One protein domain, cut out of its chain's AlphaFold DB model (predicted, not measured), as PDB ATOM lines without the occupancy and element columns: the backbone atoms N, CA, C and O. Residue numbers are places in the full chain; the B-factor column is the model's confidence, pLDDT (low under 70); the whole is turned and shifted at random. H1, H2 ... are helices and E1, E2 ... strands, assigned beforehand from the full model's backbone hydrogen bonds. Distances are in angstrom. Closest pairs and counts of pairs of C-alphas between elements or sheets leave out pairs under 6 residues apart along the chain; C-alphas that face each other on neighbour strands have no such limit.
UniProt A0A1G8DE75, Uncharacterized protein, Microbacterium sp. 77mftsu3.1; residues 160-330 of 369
ATOM      1  N   ILE A 160     108.219 143.675 195.021       71.50
ATOM      2  CA  ILE A 160     108.581 143.688 193.599       71.50
ATOM      3  C   ILE A 160     108.523 145.119 193.061       71.50
ATOM      4  O   ILE A 160     109.509 145.582 192.489       71.50
ATOM      5  N   ALA A 161     107.420 145.831 193.296       68.38
ATOM      6  CA  ALA A 161     107.225 147.212 192.862       68.38
ATOM      7  C   ALA A 161     108.273 148.154 193.481       68.38
ATOM      8  O   ALA A 161     108.913 148.911 192.761       68.38
ATOM      9  N   ALA A 162     108.567 148.025 194.780       69.81
ATOM     10  CA  ALA A 162     109.614 148.803 195.445       69.81
ATOM     11  C   ALA A 162     111.010 148.534 194.859       69.81
ATOM     12  O   ALA A 162     111.782 149.469 194.662       69.81
ATOM     13  N   ARG A 163     111.337 147.274 194.526       72.75
ATOM     14  CA  ARG A 163     112.606 146.939 193.855       72.75
ATOM     15  C   ARG A 163     112.679 147.523 192.448       72.75
ATOM     16  O   ARG A 163     113.735 148.016 192.063       72.75
ATOM     17  N   ARG A 164     111.585 147.472 191.682       71.62
ATOM     18  CA  ARG A 164     111.508 148.072 190.340       71.62
ATOM     19  C   ARG A 164     111.659 149.586 190.402       71.62
ATOM     20  O   ARG A 164     112.485 150.125 189.677       71.62
ATOM     21  N   HIS A 165     110.945 150.238 191.315       75.06
ATOM     22  CA  HIS A 165     111.045 151.672 191.562       75.06
ATOM     23  C   HIS A 165     112.470 152.084 191.966       75.06
ATOM     24  O   HIS A 165     113.037 152.989 191.363       75.06
ATOM     25  N   ASP A 166     113.088 151.403 192.939       75.31
ATOM     26  CA  ASP A 166     114.473 151.670 193.361       75.31
ATOM     27  C   ASP A 166     115.474 151.469 192.210       75.31
ATOM     28  O   ASP A 166     116.363 152.293 191.997       75.31
ATOM     29  N   THR A 167     115.289 150.414 191.411       73.62
ATOM     30  CA  THR A 167     116.114 150.160 190.220       73.62
ATOM     31  C   THR A 167     115.957 151.286 189.199       73.62
ATOM     32  O   THR A 167     116.958 151.812 188.722       73.62
ATOM     33  N   ALA A 168     114.727 151.706 188.893       69.12
ATOM     34  CA  ALA A 168     114.454 152.779 187.943       69.12
ATOM     35  C   ALA A 168     115.004 154.135 188.426       69.12
ATOM     36  O   ALA A 168     115.633 154.855 187.652       69.12
ATOM     37  N   ALA A 169     114.876 154.449 189.718       73.38
ATOM     38  CA  ALA A 169     115.450 155.654 190.316       73.38
ATOM     39  C   ALA A 169     116.989 155.671 190.231       73.38
ATOM     40  O   ALA A 169     117.588 156.687 189.871       73.38
ATOM     41  N   LYS A 170     117.645 154.534 190.493       76.56
ATOM     42  CA  LYS A 170     119.099 154.380 190.317       76.56
ATOM     43  C   LYS A 170     119.521 154.518 188.857       76.56
ATOM     44  O   LYS A 170     120.544 155.147 188.585       76.56
ATOM     45  N   THR A 171     118.734 153.983 187.924       72.44
ATOM     46  CA  THR A 171     118.952 154.164 186.483       72.44
ATOM     47  C   THR A 171     118.904 155.641 186.102       72.44
ATOM     48  O   THR A 171     119.840 156.117 185.464       72.44
ATOM     49  N   LEU A 172     117.889 156.392 186.547       75.88
ATOM     50  CA  LEU A 172     117.785 157.837 186.298       75.88
ATOM     51  C   LEU A 172     119.003 158.601 186.836       75.88
ATOM     52  O   LEU A 172     119.603 159.402 186.119       75.88
ATOM     53  N   ALA A 173     119.426 158.302 188.068       78.62
ATOM     54  CA  ALA A 173     120.622 158.906 188.650       78.62
ATOM     55  C   ALA A 173     121.895 158.579 187.841       78.62
ATOM     56  O   ALA A 173     122.722 159.462 187.596       78.62
ATOM     57  N   GLY A 174     122.042 157.332 187.385       76.88
ATOM     58  CA  GLY A 174     123.159 156.899 186.542       76.88
ATOM     59  C   GLY A 174     123.184 157.589 185.177       76.88
ATOM     60  O   GLY A 174     124.239 158.054 184.745       76.88
ATOM     61  N   VAL A 175     122.027 157.719 184.521       78.81
ATOM     62  CA  VAL A 175     121.881 158.448 183.250       78.81
ATOM     63  C   VAL A 175     122.269 159.915 183.410       78.81
ATOM     64  O   VAL A 175     123.022 160.434 182.585       78.81
ATOM     65  N   GLY A 176     121.840 160.562 184.499       78.50
ATOM     66  CA  GLY A 176     122.222 161.940 184.811       78.50
ATOM     67  C   GLY A 176     123.740 162.127 184.905       78.50
ATOM     68  O   GLY A 176     124.286 163.052 184.301       78.50
ATOM     69  N   LYS A 177     124.444 161.208 185.583       80.88
ATOM     70  CA  LYS A 177     125.918 161.221 185.655       80.88
ATOM     71  C   LYS A 177     126.564 161.036 184.279       80.88
ATOM     72  O   LYS A 177     127.488 161.771 183.937       80.88
ATOM     73  N   ILE A 178     126.076 160.082 183.480       78.81
ATOM     74  CA  ILE A 178     126.601 159.826 182.129       78.81
ATOM     75  C   ILE A 178     126.448 161.062 181.238       78.81
ATOM     76  O   ILE A 178     127.399 161.443 180.555       78.81
ATOM     77  N   ARG A 179     125.278 161.711 181.260       83.31
ATOM     78  CA  ARG A 179     125.029 162.933 180.488       83.31
ATOM     79  C   ARG A 179     126.006 164.040 180.886       83.31
ATOM     80  O   ARG A 179     126.659 164.605 180.015       83.31
ATOM     81  N   ALA A 180     126.188 164.260 182.189       82.81
ATOM     82  CA  ALA A 180     127.137 165.248 182.696       82.81
ATOM     83  C   ALA A 180     128.576 164.990 182.212       82.81
ATOM     84  O   ALA A 180     129.266 165.930 181.823       82.81
ATOM     85  N   ALA A 181     129.024 163.731 182.170       79.56
ATOM     86  CA  ALA A 181     130.344 163.383 181.642       79.56
ATOM     87  C   ALA A 181     130.473 163.668 180.131       79.56
ATOM     88  O   ALA A 181     131.491 164.190 179.681       79.56
ATOM     89  N   LEU A 182     129.432 163.391 179.339       81.12
ATOM     90  CA  LEU A 182     129.414 163.672 177.894       81.12
ATOM     91  C   LEU A 182     129.339 165.167 177.561       81.12
ATOM     92  O   LEU A 182     129.721 165.567 176.460       81.12
ATOM     93  N   ASP A 183     128.830 165.989 178.472       83.50
ATOM     94  CA  ASP A 183     128.787 167.453 178.363       83.50
ATOM     95  C   ASP A 183     130.114 168.123 178.778       83.50
ATOM     96  O   ASP A 183     130.189 169.346 178.879       83.50
ATOM     97  N   GLY A 184     131.182 167.340 178.979       77.56
ATOM     98  CA  GLY A 184     132.505 167.840 179.367       77.56
ATOM     99  C   GLY A 184     132.725 167.902 180.881       77.56
ATOM    100  O   GLY A 184     133.652 168.567 181.343       77.56
ATOM    101  N   GLY A 185     131.872 167.231 181.658       77.62
ATOM    102  CA  GLY A 185     132.065 167.030 183.090       77.62
ATOM    103  C   GLY A 185     133.233 166.095 183.418       77.62
ATOM    104  O   GLY A 185     133.950 165.602 182.546       77.62
ATOM    105  N   SER A 186     133.439 165.848 184.713       76.19
ATOM    106  CA  SER A 186     134.484 164.933 185.178       76.19
ATOM    107  C   SER A 186     134.283 163.514 184.626       76.19
ATOM    108  O   SER A 186     133.137 163.076 184.482       76.19
ATOM    109  N   PRO A 187     135.376 162.779 184.337       75.56
ATOM    110  CA  PRO A 187     135.281 161.385 183.933       75.56
ATOM    111  C   PRO A 187     134.554 160.579 185.006       75.56
ATOM    112  O   PRO A 187     134.726 160.810 186.203       75.56
ATOM    113  N   LEU A 188     133.746 159.625 184.559       73.50
ATOM    114  CA  LEU A 188     132.969 158.767 185.437       73.50
ATOM    115  C   LEU A 188     133.891 157.851 186.240       73.50
ATOM    116  O   LEU A 188     134.706 157.136 185.641       73.50
ATOM    117  N   ASP A 189     133.724 157.812 187.563       72.94
ATOM    118  CA  ASP A 189     134.357 156.792 188.389       72.94
ATOM    119  C   ASP A 189     133.548 155.492 188.294       72.94
ATOM    120  O   ASP A 189     132.319 155.473 188.324       72.94
ATOM    121  N   ALA A 190     134.237 154.364 188.216       63.94
ATOM    122  CA  ALA A 190     133.629 153.057 188.390       63.94
ATOM    123  C   ALA A 190     132.853 152.970 189.724       63.94
ATOM    124  O   ALA A 190     131.816 152.307 189.793       63.94
ATOM    125  N   ALA A 191     133.334 153.606 190.794       64.69
ATOM    126  CA  ALA A 191     132.659 153.642 192.094       64.69
ATOM    127  C   ALA A 191     131.267 154.304 192.040       64.69
ATOM    128  O   ALA A 191     130.380 153.933 192.804       64.69
ATOM    129  N   ASP A 192     131.021 155.198 191.076       62.25
ATOM    130  CA  ASP A 192     129.756 155.930 190.952       62.25
ATOM    131  C   ASP A 192     128.544 155.073 190.566       62.25
ATOM    132  O   ASP A 192     127.412 155.564 190.654       62.25
ATOM    133  N   PHE A 193     128.776 153.827 190.135       58.38
ATOM    134  CA  PHE A 193     127.781 152.931 189.535       58.38
ATOM    135  C   PHE A 193     127.619 151.597 190.281       58.38
ATOM    136  O   PHE A 193     127.026 150.669 189.734       58.38
ATOM    137  N   GLU A 194     128.110 151.477 191.523       51.44
ATOM    138  CA  GLU A 194     128.066 150.224 192.308       51.44
ATOM    139  C   GLU A 194     126.666 149.613 192.493       51.44
ATOM    140  O   GLU A 194     126.556 148.436 192.816       51.44
ATOM    141  N   SER A 195     125.587 150.365 192.254       47.53
ATOM    142  CA  SER A 195     124.216 149.882 192.443       47.53
ATOM    143  C   SER A 195     123.434 149.573 191.161       47.53
ATOM    144  O   SER A 195     122.270 149.192 191.270       47.53
ATOM    145  N   VAL A 196     124.016 149.743 189.967       49.31
ATOM    146  CA  VAL A 196     123.373 149.388 188.681       49.31
ATOM    147  C   VAL A 196     124.020 148.108 188.143       49.31
ATOM    148  O   VAL A 196     124.576 148.061 187.054       49.31
ATOM    149  N   GLU A 197     124.020 147.050 188.954       44.00
ATOM    150  CA  GLU A 197     124.520 145.741 188.536       44.00
ATOM    151  C   GLU A 197     123.381 144.899 187.955       44.00
ATOM    152  O   GLU A 197     122.594 144.296 188.686       44.00
ATOM    153  N   PHE A 198     123.335 144.773 186.628       41.28
ATOM    154  CA  PHE A 198     122.748 143.584 186.013       41.28
ATOM    155  C   PHE A 198     123.863 142.577 185.725       41.28
ATOM    156  O   PHE A 198     124.913 142.910 185.182       41.28
ATOM    157  N   HIS A 199     123.638 141.342 186.171       35.53
ATOM    158  CA  HIS A 199     124.605 140.251 186.220       35.53
ATOM    159  C   HIS A 199     125.295 139.982 184.869       35.53
ATOM    160  O   HIS A 199     124.835 139.161 184.078       35.53
ATOM    161  N   SER A 200     126.474 140.564 184.646       33.12
ATOM    162  CA  SER A 200     127.479 139.963 183.768       33.12
ATOM    163  C   SER A 200     128.901 140.361 184.180       33.12
ATOM    164  O   SER A 200     129.396 141.431 183.838       33.12
ATOM    165  N   ARG A 201     129.573 139.459 184.907       36.09
ATOM    166  CA  ARG A 201     131.044 139.309 184.964       36.09
ATOM    167  C   ARG A 201     131.872 140.602 185.135       36.09
ATOM    168  O   ARG A 201     132.778 140.851 184.346       36.09
ATOM    169  N   GLY A 202     131.610 141.395 186.176       40.22
ATOM    170  CA  GLY A 202     132.543 142.439 186.637       40.22
ATOM    171  C   GLY A 202     132.720 143.654 185.715       40.22
ATOM    172  O   GLY A 202     133.630 144.450 185.935       40.22
ATOM    173  N   ILE A 203     131.870 143.825 184.697       43.31
ATOM    174  CA  ILE A 203     131.856 145.026 183.854       43.31
ATOM    175  C   ILE A 203     130.805 145.990 184.412       43.31
ATOM    176  O   ILE A 203     129.606 145.738 184.295       43.31
ATOM    177  N   LYS A 204     131.248 147.116 184.991       55.06
ATOM    178  CA  LYS A 204     130.343 148.185 185.435       55.06
ATOM    179  C   LYS A 204     129.709 148.850 184.212       55.06
ATOM    180  O   LYS A 204     130.389 149.483 183.398       55.06
ATOM    181  N   SER A 205     128.412 148.636 184.044       54.56
ATOM    182  CA  SER A 205     127.641 149.087 182.891       54.56
ATOM    183  C   SER A 205     126.252 149.519 183.333       54.56
ATOM    184  O   SER A 205     125.685 148.935 184.249       54.56
ATOM    185  N   VAL A 206     125.708 150.543 182.683       56.94
ATOM    186  CA  VAL A 206     124.291 150.876 182.805       56.94
ATOM    187  C   VAL A 206     123.582 150.065 181.731       56.94
ATOM    188  O   VAL A 206     123.599 150.410 180.549       56.94
ATOM    189  N   ALA A 207     123.049 148.917 182.137       50.94
ATOM    190  CA  ALA A 207     122.178 148.111 181.302       50.94
ATOM    191  C   ALA A 207     120.741 148.552 181.546       50.94
ATOM    192  O   ALA A 207     120.253 148.481 182.673       50.94
ATOM    193  N   VAL A 208     120.068 148.992 180.491       48.56
ATOM    194  CA  VAL A 208     118.637 149.272 180.549       48.56
ATOM    195  C   VAL A 208     117.944 148.210 179.736       48.56
ATOM    196  O   VAL A 208     118.274 147.968 178.571       48.56
ATOM    197  N   PHE A 209     117.046 147.506 180.410       41.69
ATOM    198  CA  PHE A 209     116.231 146.487 179.787       41.69
ATOM    199  C   PHE A 209     115.176 147.192 178.946       41.69
ATOM    200  O   PHE A 209     114.203 147.694 179.489       41.69
ATOM    201  N   ASP A 210     115.402 147.220 177.636       42.47
ATOM    202  CA  ASP A 210     114.379 147.604 176.675       42.47
ATOM    203  C   ASP A 210     113.295 146.519 176.715       42.47
ATOM    204  O   ASP A 210     113.504 145.379 176.266       42.47
ATOM    205  N   SER A 211     112.156 146.866 177.308       38.66
ATOM    206  CA  SER A 211     111.005 145.971 177.436       38.66
ATOM    207  C   SER A 211     110.418 145.544 176.080       38.66
ATOM    208  O   SER A 211     109.751 144.509 176.005       38.66
ATOM    209  N   HIS A 212     110.720 146.260 174.991       36.03
ATOM    210  CA  HIS A 212     110.247 145.979 173.634       36.03
ATOM    211  C   HIS A 212     111.221 145.151 172.785       36.03
ATOM    212  O   HIS A 212     110.777 144.428 171.892       36.03
ATOM    213  N   ARG A 213     112.537 145.217 173.031       42.78
ATOM    214  CA  ARG A 213     113.546 144.535 172.183       42.78
ATOM    215  C   ARG A 213     114.106 143.231 172.741       42.78
ATOM    216  O   ARG A 213     114.912 142.591 172.064       42.78
ATOM    217  N   ASN A 214     113.701 142.820 173.944       44.59
ATOM    218  CA  ASN A 214     114.181 141.604 174.621       44.59
ATOM    219  C   ASN A 214     115.727 141.504 174.689       44.59
ATOM    220  O   ASN A 214     116.301 140.423 174.838       44.59
ATOM    221  N   LYS A 215     116.417 142.644 174.537       43.53
ATOM    222  CA  LYS A 215     117.871 142.794 174.569       43.53
ATOM    223  C   LYS A 215     118.190 144.039 175.393       43.53
ATOM    224  O   LYS A 215     117.696 145.112 175.051       43.53
ATOM    225  N   PRO A 216     119.012 143.931 176.447       54.84
ATOM    226  CA  PRO A 216     119.414 145.100 177.210       54.84
ATOM    227  C   PRO A 216     120.252 146.030 176.329       54.84
ATOM    228  O   PRO A 216     121.217 145.597 175.691       54.84
ATOM    229  N   THR A 217     119.901 147.314 176.312       59.31
ATOM    230  CA  THR A 217     120.798 148.350 175.801       59.31
ATOM    231  C   THR A 217     121.832 148.602 176.890       59.31
ATOM    232  O   THR A 217     121.514 149.135 177.951       59.31
ATOM    233  N   ILE A 218     123.064 148.149 176.658       65.56
ATOM    234  CA  ILE A 218     124.161 148.257 177.623       65.56
ATOM    235  C   ILE A 218     125.042 149.433 177.219       65.56
ATOM    236  O   ILE A 218     125.723 149.371 176.196       65.56
ATOM    237  N   VAL A 219     125.059 150.482 178.039       67.69
ATOM    238  CA  VAL A 219     126.031 151.572 177.933       67.69
ATOM    239  C   VAL A 219     127.122 151.324 178.969       67.69
ATOM    240  O   VAL A 219     126.857 151.230 180.169       67.69
ATOM    241  N   THR A 220     128.368 151.172 178.523       72.38
ATOM    242  CA  THR A 220     129.486 150.900 179.442       72.38
ATOM    243  C   THR A 220     130.167 152.194 179.876       72.38
ATOM    244  O   THR A 220     130.375 153.090 179.060       72.38
ATOM    245  N   VAL A 221     130.600 152.271 181.140       70.12
ATOM    246  CA  VAL A 221     131.376 153.421 181.652       70.12
ATOM    247  C   VAL A 221     132.631 153.655 180.801       70.12
ATOM    248  O   VAL A 221     132.992 154.790 180.505       70.12
ATOM    249  N   ARG A 222     133.262 152.569 180.333       74.38
ATOM    250  CA  ARG A 222     134.419 152.622 179.432       74.38
ATOM    251  C   ARG A 222     134.092 153.280 178.093       74.38
ATOM    252  O   ARG A 222     134.907 154.054 177.603       74.38
ATOM    253  N   GLU A 223     132.946 152.963 177.497       78.44
ATOM    254  CA  GLU A 223     132.518 153.581 176.240       78.44
ATOM    255  C   GLU A 223     132.255 155.076 176.418       78.44
ATOM    256  O   GLU A 223     132.721 155.863 175.601       78.44
ATOM    257  N   VAL A 224     131.584 155.468 177.504       79.12
ATOM    258  CA  VAL A 224     131.296 156.879 177.801       79.12
ATOM    259  C   VAL A 224     132.583 157.665 178.038       79.12
ATOM    260  O   VAL A 224     132.791 158.688 177.396       79.12
ATOM    261  N   ASN A 225     133.467 157.180 178.914       77.12
ATOM    262  CA  ASN A 225     134.726 157.864 179.220       77.12
ATOM    263  C   ASN A 225     135.650 157.931 177.999       77.12
ATOM    264  O   ASN A 225     136.266 158.966 177.762       77.12
ATOM    265  N   GLY A 226     135.727 156.849 177.214       79.69
ATOM    266  CA  GLY A 226     136.480 156.839 175.962       79.69
ATOM    267  C   GLY A 226     135.937 157.868 174.976       79.69
ATOM    268  O   GLY A 226     136.697 158.672 174.454       79.69
ATOM    269  N   LEU A 227     134.614 157.913 174.795       84.94
ATOM    270  CA  LEU A 227     133.978 158.874 173.900       84.94
ATOM    271  C   LEU A 227     134.149 160.322 174.373       84.94
ATOM    272  O   LEU A 227     134.402 161.189 173.544       84.94
ATOM    273  N   ALA A 228     134.019 160.596 175.672       80.12
ATOM    274  CA  ALA A 228     134.200 161.936 176.232       80.12
ATOM    275  C   ALA A 228     135.642 162.438 176.046       80.12
ATOM    276  O   ALA A 228     135.846 163.583 175.641       80.12
ATOM    277  N   LEU A 229     136.632 161.568 176.277       85.44
ATOM    278  CA  LEU A 229     138.043 161.878 176.043       85.44
ATOM    279  C   LEU A 229     138.323 162.107 174.552       85.44
ATOM    280  O   LEU A 229     138.844 163.161 174.190       85.44
ATOM    281  N   ASP A 230     137.917 161.169 173.692       86.19
ATOM    282  CA  ASP A 230     138.099 161.263 172.240       86.19
ATOM    283  C   ASP A 230     137.437 162.531 171.680       86.19
ATOM    284  O   ASP A 230     137.985 163.184 170.792       86.19
ATOM    285  N   TYR A 231     136.265 162.902 172.205       85.31
ATOM    286  CA  TYR A 231     135.548 164.116 171.823       85.31
ATOM    287  C   TYR A 231     136.328 165.378 172.199       85.31
ATOM    288  O   TYR A 231     136.521 166.239 171.343       85.31
ATOM    289  N   ALA A 232     136.810 165.477 173.442       85.00
ATOM    290  CA  ALA A 232     137.587 166.625 173.908       85.00
ATOM    291  C   ALA A 232     138.917 166.770 173.146       85.00
ATOM    292  O   ALA A 232     139.280 167.867 172.716       85.00
ATOM    293  N   GLU A 233     139.632 165.662 172.926       89.62
ATOM    294  CA  GLU A 233     140.870 165.652 172.142       89.62
ATOM    295  C   GLU A 233     140.616 165.979 170.664       89.62
ATOM    296  O   GLU A 233     141.370 166.738 170.046       89.62
ATOM    297  N   GLY A 234     139.537 165.433 170.099       85.12
ATOM    298  CA  GLY A 234     139.100 165.682 168.730       85.12
ATOM    299  C   GLY A 234     138.746 167.146 168.487       85.12
ATOM    300  O   GLY A 234     139.221 167.722 167.506       85.12
ATOM    301  N   ASP A 235     137.978 167.758 169.392       90.81
ATOM    302  CA  ASP A 235     137.602 169.175 169.334       90.81
ATOM    303  C   ASP A 235     138.831 170.084 169.441       90.81
ATOM    304  O   ASP A 235     139.069 170.941 168.586       90.81
ATOM    305  N   ALA A 236     139.688 169.836 170.438       90.19
ATOM    306  CA  ALA A 236     140.918 170.597 170.629       90.19
ATOM    307  C   ALA A 236     141.835 170.504 169.398       90.19
ATOM    308  O   ALA A 236     142.388 171.515 168.948       90.19
ATOM    309  N   LYS A 237     141.979 169.308 168.808       89.62
ATOM    310  CA  LYS A 237     142.781 169.106 167.594       89.62
ATOM    311  C   LYS A 237     142.172 169.814 166.383       89.62
ATOM    312  O   LYS A 237     142.912 170.482 165.655       89.62
ATOM    313  N   ALA A 238     140.864 169.679 166.162       87.88
ATOM    314  CA  ALA A 238     140.161 170.327 165.057       87.88
ATOM    315  C   ALA A 238     140.263 171.855 165.162       87.88
ATOM    316  O   ALA A 238     140.678 172.511 164.205       87.88
ATOM    317  N   THR A 239     140.006 172.408 166.348       91.56
ATOM    318  CA  THR A 239     140.119 173.842 166.636       91.56
ATOM    319  C   THR A 239     141.542 174.351 166.414       91.56
ATOM    320  O   THR A 239     141.740 175.338 165.706       91.56
ATOM    321  N   ARG A 240     142.563 173.651 166.930       93.69
ATOM    322  CA  ARG A 240     143.972 174.040 166.741       93.69
ATOM    323  C   ARG A 240     144.366 174.095 165.262       93.69
ATOM    324  O   ARG A 240     145.015 175.048 164.837       93.69
ATOM    325  N   LEU A 241     144.000 173.076 164.483       90.94
ATOM    326  CA  LEU A 241     144.333 173.006 163.057       90.94
ATOM    327  C   LEU A 241     143.556 174.039 162.233       90.94
ATOM    328  O   LEU A 241     144.116 174.623 161.306       90.94
ATOM    329  N   GLN A 242     142.308 174.322 162.603       89.38
ATOM    330  CA  GLN A 242     141.508 175.360 161.961       89.38
ATOM    331  C   GLN A 242     142.074 176.763 162.220       89.38
ATOM    332  O   GLN A 242     142.147 177.579 161.296       89.38
ATOM    333  N   SER A 243     142.531 177.037 163.445       91.44
ATOM    334  CA  SER A 243     143.238 178.280 163.774       91.44
ATOM    335  C   SER A 243     144.535 178.407 162.973       91.44
ATOM    336  O   SER A 243     144.739 179.423 162.312       91.44
ATOM    337  N   ALA A 244     145.351 177.347 162.912       88.44
ATOM    338  CA  ALA A 244     146.583 177.335 162.118       88.44
ATOM    339  C   ALA A 244     146.323 177.572 160.617       88.44
ATOM    340  O   ALA A 244     147.058 178.311 159.961       88.44
ATOM    341  N   LEU A 245     145.252 176.997 160.059       89.19
ATOM    342  CA  LEU A 245     144.832 177.271 158.681       89.19
ATOM    343  C   LEU A 245     144.392 178.719 158.476       89.19
ATOM    344  O   LEU A 245     144.666 179.303 157.426       89.19
ATOM    345  N   THR A 246     143.691 179.291 159.450       91.62
ATOM    346  CA  THR A 246     143.231 180.683 159.399       91.62
ATOM    347  C   THR A 246     144.421 181.638 159.410       91.62
ATOM    348  O   THR A 246     144.498 182.523 158.559       91.62
ATOM    349  N   GLU A 247     145.399 181.399 160.285       90.94
ATOM    350  CA  GLU A 247     146.666 182.135 160.322       90.94
ATOM    351  C   GLU A 247     147.443 181.993 159.006       90.94
ATOM    352  O   GLU A 247     147.869 182.991 158.424       90.94
ATOM    353  N   ALA A 248     147.558 180.774 158.468       87.44
ATOM    354  CA  ALA A 248     148.243 180.531 157.200       87.44
ATOM    355  C   ALA A 248     147.562 181.238 156.012       87.44
ATOM    356  O   ALA A 248     148.238 181.729 155.106       87.44
ATOM    357  N   ARG A 249     146.225 181.331 156.013       88.06
ATOM    358  CA  ARG A 249     145.447 182.067 154.998       88.06
ATOM    359  C   ARG A 249     145.579 183.583 155.131       88.06
ATOM    360  O   ARG A 249     145.483 184.273 154.115       88.06
ATOM    361  N   ALA A 250     145.793 184.080 156.346       92.69
ATOM    362  CA  ALA A 250     145.987 185.499 156.630       92.69
ATOM    363  C   ALA A 250     147.370 186.018 156.202       92.69
ATOM    364  O   ALA A 250     147.561 187.230 156.101       92.69
ATOM    365  N   LEU A 251     148.327 185.129 155.912       90.38
ATOM    366  CA  LEU A 251     149.630 185.527 155.387       90.38
ATOM    367  C   LEU A 251     149.491 186.308 154.060       90.38
ATOM    368  O   LEU A 251     148.595 186.025 153.247       90.38
ATOM    369  N   PRO A 252     150.395 187.269 153.791       92.31
ATOM    370  CA  PRO A 252     150.473 187.923 152.491       92.31
ATOM    371  C   PRO A 252     150.607 186.895 151.362       92.31
ATOM    372  O   PRO A 252     151.213 185.835 151.542       92.31
ATOM    373  N   ALA A 253     150.045 187.203 150.192       86.56
ATOM    374  CA  ALA A 253     150.237 186.374 149.006       86.56
ATOM    375  C   ALA A 253     151.740 186.247 148.704       86.56
ATOM    376  O   ALA A 253     152.450 187.250 148.626       86.56
ATOM    377  N   GLY A 254     152.224 185.012 148.593       84.62
ATOM    378  CA  GLY A 254     153.639 184.722 148.423       84.62
ATOM    379  C   GLY A 254     153.972 183.244 148.640       84.62
ATOM    380  O   GLY A 254     153.104 182.461 149.041       84.62
ATOM    381  N   PRO A 255     155.246 182.864 148.443       82.25
ATOM    382  CA  PRO A 255     155.669 181.464 148.388       82.25
ATOM    383  C   PRO A 255     155.418 180.704 149.696       82.25
ATOM    384  O   PRO A 255     155.111 179.516 149.671       82.25
ATOM    385  N   LEU A 256     155.495 181.379 150.849       80.06
ATOM    386  CA  LEU A 256     155.193 180.761 152.143       80.06
ATOM    387  C   LEU A 256     153.703 180.407 152.272       80.06
ATOM    388  O   LEU A 256     153.367 179.309 152.708       80.06
ATOM    389  N   ARG A 257     152.803 181.308 151.863       82.62
ATOM    390  CA  ARG A 257     151.359 181.045 151.879       82.62
ATOM    391  C   ARG A 257     150.984 179.947 150.888       82.62
ATOM    392  O   ARG A 257     150.191 179.072 151.223       82.62
ATOM    393  N   GLU A 258     151.564 179.968 149.694       81.75
ATOM    394  CA  GLU A 258     151.355 178.928 148.678       81.75
ATOM    395  C   GLU A 258     151.857 177.563 149.154       81.75
ATOM    396  O   GLU A 258     151.175 176.562 148.973       81.75
ATOM    397  N   PHE A 259     152.992 177.511 149.853       79.56
ATOM    398  CA  PHE A 259     153.485 176.276 150.458       79.56
ATOM    399  C   PHE A 259     152.540 175.724 151.539       79.56
ATOM    400  O   PHE A 259     152.325 174.513 151.618       79.56
ATOM    401  N   LEU A 260     151.989 176.602 152.384       81.25
ATOM    402  CA  LEU A 260     151.161 176.210 153.527       81.25
ATOM    403  C   LEU A 260     149.707 175.907 153.156       81.25
ATOM    404  O   LEU A 260     149.088 175.081 153.821       81.25
ATOM    405  N   VAL A 261     149.145 176.563 152.138       83.00
ATOM    406  CA  VAL A 261     147.702 176.495 151.823       83.00
ATOM    407  C   VAL A 261     147.415 176.228 150.342       83.00
ATOM    408  O   VAL A 261     146.284 175.898 149.997       83.00
ATOM    409  N   GLY A 262     148.403 176.387 149.462       73.50
ATOM    410  CA  GLY A 262     148.241 176.203 148.023       73.50
ATOM    411  C   GLY A 262     148.216 174.737 147.591       73.50
ATOM    412  O   GLY A 262     148.610 173.827 148.328       73.50
ATOM    413  N   GLU A 263     147.749 174.516 146.364       68.00
ATOM    414  CA  GLU A 263     147.863 173.225 145.689       68.00
ATOM    415  C   GLU A 263     149.328 173.002 145.301       68.00
ATOM    416  O   GLU A 263     149.985 173.891 144.755       68.00
ATOM    417  N   ARG A 264     149.873 171.826 145.614       61.69
ATOM    418  CA  ARG A 264     151.304 171.562 145.471       61.69
ATOM    419  C   ARG A 264     151.531 170.740 144.213       61.69
ATOM    420  O   ARG A 264     151.116 169.585 144.134       61.69
ATOM    421  N   GLU A 265     152.215 171.311 143.234       61.12
ATOM    422  CA  GLU A 265     152.657 170.561 142.062       61.12
ATOM    423  C   GLU A 265     153.798 169.609 142.465       61.12
ATOM    424  O   GLU A 265     154.871 170.033 142.894       61.12
ATOM    425  N   THR A 266     153.564 168.302 142.368       60.69
ATOM    426  CA  THR A 266     154.583 167.264 142.527       60.69
ATOM    427  C   THR A 266     155.056 166.792 141.155       60.69
ATOM    428  O   THR A 266     154.373 166.082 140.417       60.69
ATOM    429  N   GLN A 267     156.276 167.181 140.793       57.69
ATOM    430  CA  GLN A 267     156.912 166.732 139.559       57.69
ATOM    431  C   GLN A 267     157.569 165.362 139.788       57.69
ATOM    432  O   GLN A 267     158.466 165.230 140.621       57.69
ATOM    433  N   THR A 268     157.141 164.331 139.057       65.94
ATOM    434  CA  THR A 268     157.818 163.026 139.033       65.94
ATOM    435  C   THR A 268     158.552 162.843 137.712       65.94
ATOM    436  O   THR A 268     157.962 162.771 136.632       65.94
ATOM    437  N   THR A 269     159.877 162.759 137.791       62.44
ATOM    438  CA  THR A 269     160.748 162.545 136.632       62.44
ATOM    439  C   THR A 269     161.033 161.057 136.488       62.44
ATOM    440  O   THR A 269     161.728 160.475 137.321       62.44
ATOM    441  N   LYS A 270     160.541 160.423 135.419       67.56
ATOM    442  CA  LYS A 270     160.901 159.040 135.086       67.56
ATOM    443  C   LYS A 270     161.904 159.055 133.937       67.56
ATOM    444  O   LYS A 270     161.585 159.439 132.811       67.56
ATOM    445  N   VAL A 271     163.141 158.658 134.227       61.66
ATOM    446  CA  VAL A 271     164.168 158.460 133.198       61.66
ATOM    447  C   VAL A 271     163.975 157.060 132.626       61.66
ATOM    448  O   VAL A 271     164.094 156.080 133.355       61.66
ATOM    449  N   MET A 272     163.636 156.954 131.339       64.31
ATOM    450  CA  MET A 272     163.620 155.665 130.650       64.31
ATOM    451  C   MET A 272     164.926 155.500 129.877       64.31
ATOM    452  O   MET A 272     165.191 156.233 128.918       64.31
ATOM    453  N   GLU A 273     165.751 154.547 130.307       52.69
ATOM    454  CA  GLU A 273     166.953 154.135 129.585       52.69
ATOM    455  C   GLU A 273     166.588 153.068 128.550       52.69
ATOM    456  O   GLU A 273     166.288 151.922 128.877       52.69
ATOM    457  N   GLY A 274     166.585 153.459 127.275       60.25
ATOM    458  CA  GLY A 274     166.538 152.538 126.142       60.25
ATOM    459  C   GLY A 274     167.913 152.421 125.489       60.25
ATOM    460  O   GLY A 274     168.687 153.381 125.502       60.25
ATOM    461  N   LYS A 275     168.207 151.260 124.881       51.69
ATOM    462  CA  LYS A 275     169.439 150.999 124.112       51.69
ATOM    463  C   LYS A 275     169.597 152.036 122.984       51.69
ATOM    464  O   LYS A 275     169.073 151.852 121.892       51.69
ATOM    465  N   GLY A 276     170.297 153.135 123.265       60.66
ATOM    466  CA  GLY A 276     170.763 154.113 122.277       60.66
ATOM    467  C   GLY A 276     170.287 155.562 122.443       60.66
ATOM    468  O   GLY A 276     170.934 156.442 121.884       60.66
ATOM    469  N   ARG A 277     169.215 155.859 123.198       55.16
ATOM    470  CA  ARG A 277     168.766 157.245 123.484       55.16
ATOM    471  C   ARG A 277     168.044 157.313 124.833       55.16
ATOM    472  O   ARG A 277     167.062 156.599 125.027       55.16
ATOM    473  N   SER A 278     168.493 158.182 125.744       55.03
ATOM    474  CA  SER A 278     167.737 158.468 126.970       55.03
ATOM    475  C   SER A 278     166.575 159.405 126.636       55.03
ATOM    476  O   SER A 278     166.737 160.399 125.924       55.03
ATOM    477  N   ARG A 279     165.371 159.077 127.109       62.53
ATOM    478  CA  ARG A 279     164.197 159.949 126.985       62.53
ATOM    479  C   ARG A 279     163.710 160.248 128.400       62.53
ATOM    480  O   ARG A 279     163.385 159.329 129.152       62.53
ATOM    481  N   ARG A 280     163.711 161.527 128.785       61.41
ATOM    482  CA  ARG A 280     163.137 161.984 130.059       61.41
ATOM    483  C   ARG A 280     161.634 162.168 129.876       61.41
ATOM    484  O   ARG A 280     161.225 162.973 129.044       61.41
ATOM    485  N   LEU A 281     160.833 161.424 130.636       67.00
ATOM    486  CA  LEU A 281     159.412 161.710 130.806       67.00
ATOM    487  C   LEU A 281     159.265 162.528 132.093       67.00
ATOM    488  O   LEU A 281     159.675 162.080 133.165       67.00
ATOM    489  N   VAL A 282     158.720 163.735 131.973       63.69
ATOM    490  CA  VAL A 282     158.373 164.579 133.117       63.69
ATOM    491  C   VAL A 282     156.865 164.478 133.291       63.69
ATOM    492  O   VAL A 282     156.120 164.954 132.437       63.69
ATOM    493  N   THR A 283     156.415 163.827 134.359       65.38
ATOM    494  CA  THR A 283     154.996 163.775 134.710       65.38
ATOM    495  C   THR A 283     154.743 164.820 135.787       65.38
ATOM    496  O   THR A 283     155.280 164.737 136.892       65.38
ATOM    497  N   HIS A 284     153.939 165.827 135.461       50.50
ATOM    498  CA  HIS A 284     153.444 166.789 136.437       50.50
ATOM    499  C   HIS A 284     152.233 166.162 137.129       50.50
ATOM    500  O   HIS A 284     151.230 165.875 136.479       50.50
ATOM    501  N   THR A 285     152.346 165.880 138.426       56.25
ATOM    502  CA  THR A 285     151.231 165.380 139.236       56.25
ATOM    503  C   THR A 285     150.819 166.514 140.160       56.25
ATOM    504  O   THR A 285     151.628 167.005 140.933       56.25
ATOM    505  N   TYR A 286     149.585 166.992 140.075       53.12
ATOM    506  CA  TYR A 286     149.107 168.014 141.004       53.12
ATOM    507  C   TYR A 286     148.591 167.304 142.252       53.12
ATOM    508  O   TYR A 286     147.606 166.573 142.185       53.12
ATOM    509  N   THR A 287     149.278 167.470 143.384       58.03
ATOM    510  CA  THR A 287     148.740 167.080 144.692       58.03
ATOM    511  C   THR A 287     147.884 168.240 145.193       58.03
ATOM    512  O   THR A 287     148.431 169.283 145.553       58.03
ATOM    513  N   PRO A 288     146.548 168.105 145.204       51.41
ATOM    514  CA  PRO A 288     145.654 169.259 145.261       51.41
ATOM    515  C   PRO A 288     145.650 170.005 146.606       51.41
ATOM    516  O   PRO A 288     144.968 171.012 146.721       51.41
ATOM    517  N   ARG A 289     146.367 169.557 147.652       66.00
ATOM    518  CA  ARG A 289     146.347 170.198 148.983       66.00
ATOM    519  C   ARG A 289     147.679 170.056 149.718       66.00
ATOM    520  O   ARG A 289     148.325 169.012 149.627       66.00
ATOM    521  N   SER A 290     148.063 171.084 150.478       76.44
ATOM    522  CA  SER A 290     149.156 170.992 151.452       76.44
ATOM    523  C   SER A 290     148.816 169.985 152.564       76.44
ATOM    524  O   SER A 290     147.644 169.733 152.865       76.44
ATOM    525  N   ASP A 291     149.841 169.422 153.212       81.75
ATOM    526  CA  ASP A 291     149.649 168.460 154.305       81.75
ATOM    527  C   ASP A 291     148.827 169.041 155.466       81.75
ATOM    528  O   ASP A 291     148.022 168.327 156.056       81.75
ATOM    529  N   ILE A 292     148.961 170.346 155.729       82.50
ATOM    530  CA  ILE A 292     148.227 171.063 156.782       82.50
ATOM    531  C   ILE A 292     146.730 171.123 156.465       82.50
ATOM    532  O   ILE A 292     145.910 170.847 157.340       82.50
ATOM    533  N   VAL A 293     146.358 171.443 155.219       85.50
ATOM    534  CA  VAL A 293     144.946 171.472 154.799       85.50
ATOM    535  C   VAL A 293     144.339 170.077 154.920       85.50
ATOM    536  O   VAL A 293     143.263 169.922 155.493       85.50
ATOM    537  N   ARG A 294     145.056 169.049 154.455       85.56
ATOM    538  CA  ARG A 294     144.595 167.659 154.542       85.56
ATOM    539  C   ARG A 294     144.437 167.191 155.990       85.56
ATOM    540  O   ARG A 294     143.455 166.518 156.307       85.56
ATOM    541  N   GLU A 295     145.385 167.518 156.869       87.88
ATOM    542  CA  GLU A 295     145.305 167.139 158.282       87.88
ATOM    543  C   GLU A 295     144.133 167.835 158.982       87.88
ATOM    544  O   GLU A 295     143.391 167.179 159.713       87.88
ATOM    545  N   ALA A 296     143.922 169.127 158.724       86.69
ATOM    546  CA  ALA A 296     142.810 169.883 159.289       86.69
ATOM    547  C   ALA A 296     141.447 169.332 158.848       86.69
ATOM    548  O   ALA A 296     140.583 169.093 159.690       86.69
ATOM    549  N   GLU A 297     141.269 169.047 157.555       88.12
ATOM    550  CA  GLU A 297     140.040 168.438 157.032       88.12
ATOM    551  C   GLU A 297     139.798 167.048 157.625       88.12
ATOM    552  O   GLU A 297     138.673 166.713 157.994       88.12
ATOM    553  N   THR A 298     140.856 166.246 157.767       89.12
ATOM    554  CA  THR A 298     140.765 164.916 158.383       89.12
ATOM    555  C   THR A 298     140.378 165.022 159.857       89.12
ATOM    556  O   THR A 298     139.523 164.270 160.325       89.12
ATOM    557  N   ALA A 299     140.970 165.963 160.597       85.44
ATOM    558  CA  ALA A 299     140.623 166.214 161.992       85.44
ATOM    559  C   ALA A 299     139.168 166.677 162.136       85.44
ATOM    560  O   ALA A 299     138.449 166.153 162.983       85.44
ATOM    561  N   GLN A 300     138.707 167.578 161.266       86.56
ATOM    562  CA  GLN A 300     137.326 168.056 161.261       86.56
ATOM    563  C   GLN A 300     136.331 166.941 160.904       86.56
ATOM    564  O   GLN A 300     135.294 166.812 161.552       86.56
ATOM    565  N   ALA A 301     136.654 166.090 159.927       86.62
ATOM    566  CA  ALA A 301     135.832 164.937 159.568       86.62
ATOM    567  C   ALA A 301     135.761 163.898 160.700       86.62
ATOM    568  O   ALA A 301     134.693 163.349 160.975       86.62
ATOM    569  N   ASN A 302     136.880 163.639 161.382       83.12
ATOM    570  CA  ASN A 302     136.909 162.753 162.543       83.12
ATOM    571  C   ASN A 302     136.091 163.328 163.703       83.12
ATOM    572  O   ASN A 302     135.297 162.604 164.299       83.12
ATOM    573  N   PHE A 303     136.219 164.627 163.973       85.44
ATOM    574  CA  PHE A 303     135.420 165.296 164.994       85.44
ATOM    575  C   PHE A 303     133.921 165.243 164.671       85.44
ATOM    576  O   PHE A 303     133.124 164.886 165.534       85.44
ATOM    577  N   ALA A 304     133.526 165.464 163.415       84.62
ATOM    578  CA  ALA A 304     132.131 165.328 162.992       84.62
ATOM    579  C   ALA A 304     131.566 163.918 163.258       84.62
ATOM    580  O   ALA A 304     130.423 163.785 163.693       84.62
ATOM    581  N   ARG A 305     132.363 162.856 163.070       84.25
ATOM    582  CA  ARG A 305     131.957 161.480 163.420       84.25
ATOM    583  C   ARG A 305     131.780 161.288 164.928       84.25
ATOM    584  O   ARG A 305     130.848 160.605 165.342       84.25
ATOM    585  N   LEU A 306     132.648 161.891 165.741       82.81
ATOM    586  CA  LEU A 306     132.526 161.859 167.202       82.81
ATOM    587  C   LEU A 306     131.269 162.599 167.679       82.81
ATOM    588  O   LEU A 306     130.585 162.102 168.569       82.81
ATOM    589  N   VAL A 307     130.917 163.724 167.046       83.12
ATOM    590  CA  VAL A 307     129.659 164.449 167.303       83.12
ATOM    591  C   VAL A 307     128.444 163.568 167.017       83.12
ATOM    592  O   VAL A 307     127.561 163.471 167.866       83.12
ATOM    593  N   VAL A 308     128.411 162.883 165.867       86.12
ATOM    594  CA  VAL A 308     127.316 161.953 165.534       86.12
ATOM    595  C   VAL A 308     127.206 160.853 166.588       86.12
ATOM    596  O   VAL A 308     126.134 160.655 167.153       86.12
ATOM    597  N   ARG A 309     128.322 160.201 166.935       82.50
ATOM    598  CA  ARG A 309     128.331 159.129 167.942       82.50
ATOM    599  C   ARG A 309     127.893 159.612 169.329       82.50
ATOM    600  O   ARG A 309     127.188 158.895 170.034       82.50
ATOM    601  N   ARG A 310     128.292 160.824 169.725       83.88
ATOM    602  CA  ARG A 310     127.842 161.468 170.968       83.88
ATOM    603  C   ARG A 310     126.333 161.690 170.960       83.88
ATOM    604  O   ARG A 310     125.680 161.361 171.946       83.88
ATOM    605  N   ASN A 311     125.780 162.196 169.861       82.50
ATOM    606  CA  ASN A 311     124.343 162.438 169.739       82.50
ATOM    607  C   ASN A 311     123.539 161.132 169.755       82.50
ATOM    608  O   ASN A 311     122.566 161.050 170.498       82.50
ATOM    609  N   GLU A 312     123.988 160.087 169.054       83.12
ATOM    610  CA  GLU A 312     123.364 158.754 169.118       83.12
ATOM    611  C   GLU A 312     123.314 158.215 170.556       83.12
ATOM    612  O   GLU A 312     122.330 157.605 170.976       83.12
ATOM    613  N   LEU A 313     124.378 158.431 171.334       80.19
ATOM    614  CA  LEU A 313     124.428 157.988 172.723       80.19
ATOM    615  C   LEU A 313     123.508 158.833 173.618       80.19
ATOM    616  O   LEU A 313     122.816 158.271 174.465       80.19
ATOM    617  N   LEU A 314     123.426 160.149 173.397       81.38
ATOM    618  CA  LEU A 314     122.477 161.026 174.093       81.38
ATOM    619  C   LEU A 314     121.014 160.675 173.787       81.38
ATOM    620  O   LEU A 314     120.190 160.690 174.698       81.38
ATOM    621  N   GLU A 315     120.687 160.315 172.546       81.06
ATOM    622  CA  GLU A 315     119.347 159.853 172.159       81.06
ATOM    623  C   GLU A 315     118.979 158.541 172.859       81.06
ATOM    624  O   GLU A 315     117.885 158.413 173.414       81.06
ATOM    625  N   ARG A 316     119.913 157.583 172.917       76.69
ATOM    626  CA  ARG A 316     119.715 156.336 173.675       76.69
ATOM    627  C   ARG A 316     119.487 156.608 175.159       76.69
ATOM    628  O   ARG A 316     118.608 155.997 175.754       76.69
ATOM    629  N   LEU A 317     120.248 157.528 175.752       77.81
ATOM    630  CA  LEU A 317     120.066 157.920 177.151       77.81
ATOM    631  C   LEU A 317     118.717 158.598 177.393       77.81
ATOM    632  O   LEU A 317     118.094 158.323 178.412       77.81
ATOM    633  N   ALA A 318     118.241 159.432 176.466       76.56
ATOM    634  CA  ALA A 318     116.928 160.064 176.574       76.56
ATOM    635  C   ALA A 318     115.788 159.032 176.538       76.56
ATOM    636  O   ALA A 318     114.839 159.137 177.312       76.56
ATOM    637  N   PHE A 319     115.900 158.004 175.691       75.19
ATOM    638  CA  PHE A 319     114.949 156.888 175.676       75.19
ATOM    639  C   PHE A 319     114.936 156.137 177.016       75.19
ATOM    640  O   PHE A 319     113.877 155.915 177.598       75.19
ATOM    641  N   ILE A 320     116.122 155.810 177.534       72.56
ATOM    642  CA  ILE A 320     116.291 155.154 178.835       72.56
ATOM    643  C   ILE A 320     115.661 155.986 179.961       72.56
ATOM    644  O   ILE A 320     114.990 155.446 180.840       72.56
ATOM    645  N   GLU A 321     115.915 157.293 179.960       77.75
ATOM    646  CA  GLU A 321     115.397 158.234 180.950       77.75
ATOM    647  C   GLU A 321     113.865 158.253 180.933       77.75
ATOM    648  O   GLU A 321     113.237 158.148 181.986       77.75
ATOM    649  N   ALA A 322     113.262 158.292 179.742       71.00
ATOM    650  CA  ALA A 322     111.815 158.242 179.578       71.00
ATOM    651  C   ALA A 322     111.211 156.915 180.076       71.00
ATOM    652  O   ALA A 322     110.224 156.938 180.813       71.00
ATOM    653  N   GLU A 323     111.809 155.768 179.737       72.88
ATOM    654  CA  GLU A 323     111.332 154.447 180.181       72.88
ATOM    655  C   GLU A 323     111.450 154.284 181.708       72.88
ATOM    656  O   GLU A 323     110.519 153.817 182.374       72.88
ATOM    657  N   ALA A 324     112.564 154.731 182.293       69.19
ATOM    658  CA  ALA A 324     112.767 154.691 183.737       69.19
ATOM    659  C   ALA A 324     111.803 155.636 184.477       69.19
ATOM    660  O   ALA A 324     111.213 155.235 185.480       69.19
ATOM    661  N   ALA A 325     111.579 156.852 183.969       72.88
ATOM    662  CA  ALA A 325     110.615 157.795 184.537       72.88
ATOM    663  C   ALA A 325     109.171 157.273 184.447       72.88
ATOM    664  O   ALA A 325     108.414 157.376 185.417       72.88
ATOM    665  N   ALA A 326     108.799 156.655 183.323       70.00
ATOM    666  CA  ALA A 326     107.500 156.005 183.165       70.00
ATOM    667  C   ALA A 326     107.329 154.850 184.162       70.00
ATOM    668  O   ALA A 326     106.281 154.737 184.792       70.00
ATOM    669  N   THR A 327     108.375 154.045 184.373       69.62
ATOM    670  CA  THR A 327     108.362 152.944 185.350       69.62
ATOM    671  C   THR A 327     108.192 153.454 186.780       69.62
ATOM    672  O   THR A 327     107.384 152.908 187.526       69.62
ATOM    673  N   VAL A 328     108.913 154.513 187.167       70.62
ATOM    674  CA  VAL A 328     108.750 155.164 188.480       70.62
ATOM    675  C   VAL A 328     107.304 155.626 188.666       70.62
ATOM    676  O   VAL A 328     106.661 155.240 189.639       70.62
ATOM    677  N   THR A 329     106.773 156.360 187.686       73.31
ATOM    678  CA  THR A 329     105.409 156.911 187.723       73.31
ATOM    679  C   THR A 329     104.341 155.814 187.775       73.31
ATOM    680  O   THR A 329     103.337 155.959 188.468       73.31
ATOM    681  N   ALA A 330     104.544 154.701 187.064       69.44
ATOM    682  CA  ALA A 330     103.608 153.579 187.026       69.44
ATOM    683  C   ALA A 330     103.638 152.722 188.303       69.44
ATOM    684  O   ALA A 330     102.601 152.214 188.725       69.44
TER     685      ALA A 330
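This is residues 160 to 330 of the 369 residues of an uncharacterized protein of Microbacterium sp. 77mftsu3.1 (UniProt A0A1G8DE75). One very long helix, H5, makes the spine of an elongated model, with H1 and H3 set one after the other along it, H1 on its last half and H3 on its first. At the end of H3 the chain passes through the short helix H4 into a long two-stranded hairpin, E3 and E4, which sticks out with its tip, residues 273 to 278, standing free, and then turns back into H5. Near the other end a small hairpin, E1 and E2, packs with E1 on H1 and H5. The 171 printed residues hold five named helices and four named strands in the order H1 H2 E1 E2 H3 H4 E3 E4 H5, the two sheets each being an antiparallel pair, and the class is mixed, helices and strands. The whole is extended, with a radius of gyration of the C-alphas of 26.8 A and spans of 94 by 45 by 27 A.

H1, residues 160 to 182, touches H5, residues 291 to 330, with residues 310 to 328 of H5 alone; they run opposite ways at a shallow tilt of 21 degrees, closest at the C-alphas of Ala 168 and Ala 324, 4.9 A. H2, residues 190 to 193, is close to H1 but not clearly touching, the C-alphas of Gly 174 and Phe 193 being closest at 6.8 A. E1, residues 205 to 209, and E2, residues 216 to 220, form an antiparallel hairpin, with N 206 and O 219 2.8 A apart, within hydrogen-bond range. The closest C-alphas of E1 and H5 are those of Val 208 and Ile 320, 6.6 A, and E2 and H5 are near each other. H3, residues 221 to 250, touches H5 with residues 292 to 310 of H5 alone, opposite ways at a tilt of 35.3 degrees, only just steep, closest at the C-alphas of Leu 241 and Ala 296, 5.1 A. H1 touches H3 with residues 178 to 182 alone, the closest C-alphas being those of Leu 182 and Ala 228, 5.4 A; H1, H3 and H5 are a bundle, a group of helices that touch one another. H4, residues 255 to 261, forms a helical hairpin with H3, closest at the C-alphas of Ala 248 and Arg 257, 6.2 A. E3, residues 264 to 274, and E4, residues 277 to 287, are an antiparallel hairpin, with N 266 and O 285 2.7 A apart; E3 and H5 are apart. In H1, H3, H4 and H5 every O i to N i+4 pair is within hydrogen-bond range, and H2 is too short for such a pair.

H1 is 32.9 A long from C-alpha 160 at (108.581, 143.688, 193.599), H3 43.2 A, E3 31.1 A, E4 30.8 A, and H5 58.4 A to C-alpha 330 at (103.608, 153.579, 187.026).

The C-alphas of Ala 162 and Gly 276 are the two farthest apart, at 95.5 A. The printed part has no cut, and H2 to E1 is the long link. The mean pLDDT of the printed part is 72.0, with low confidence at residues 190 to 219 and 263 to 289 among others.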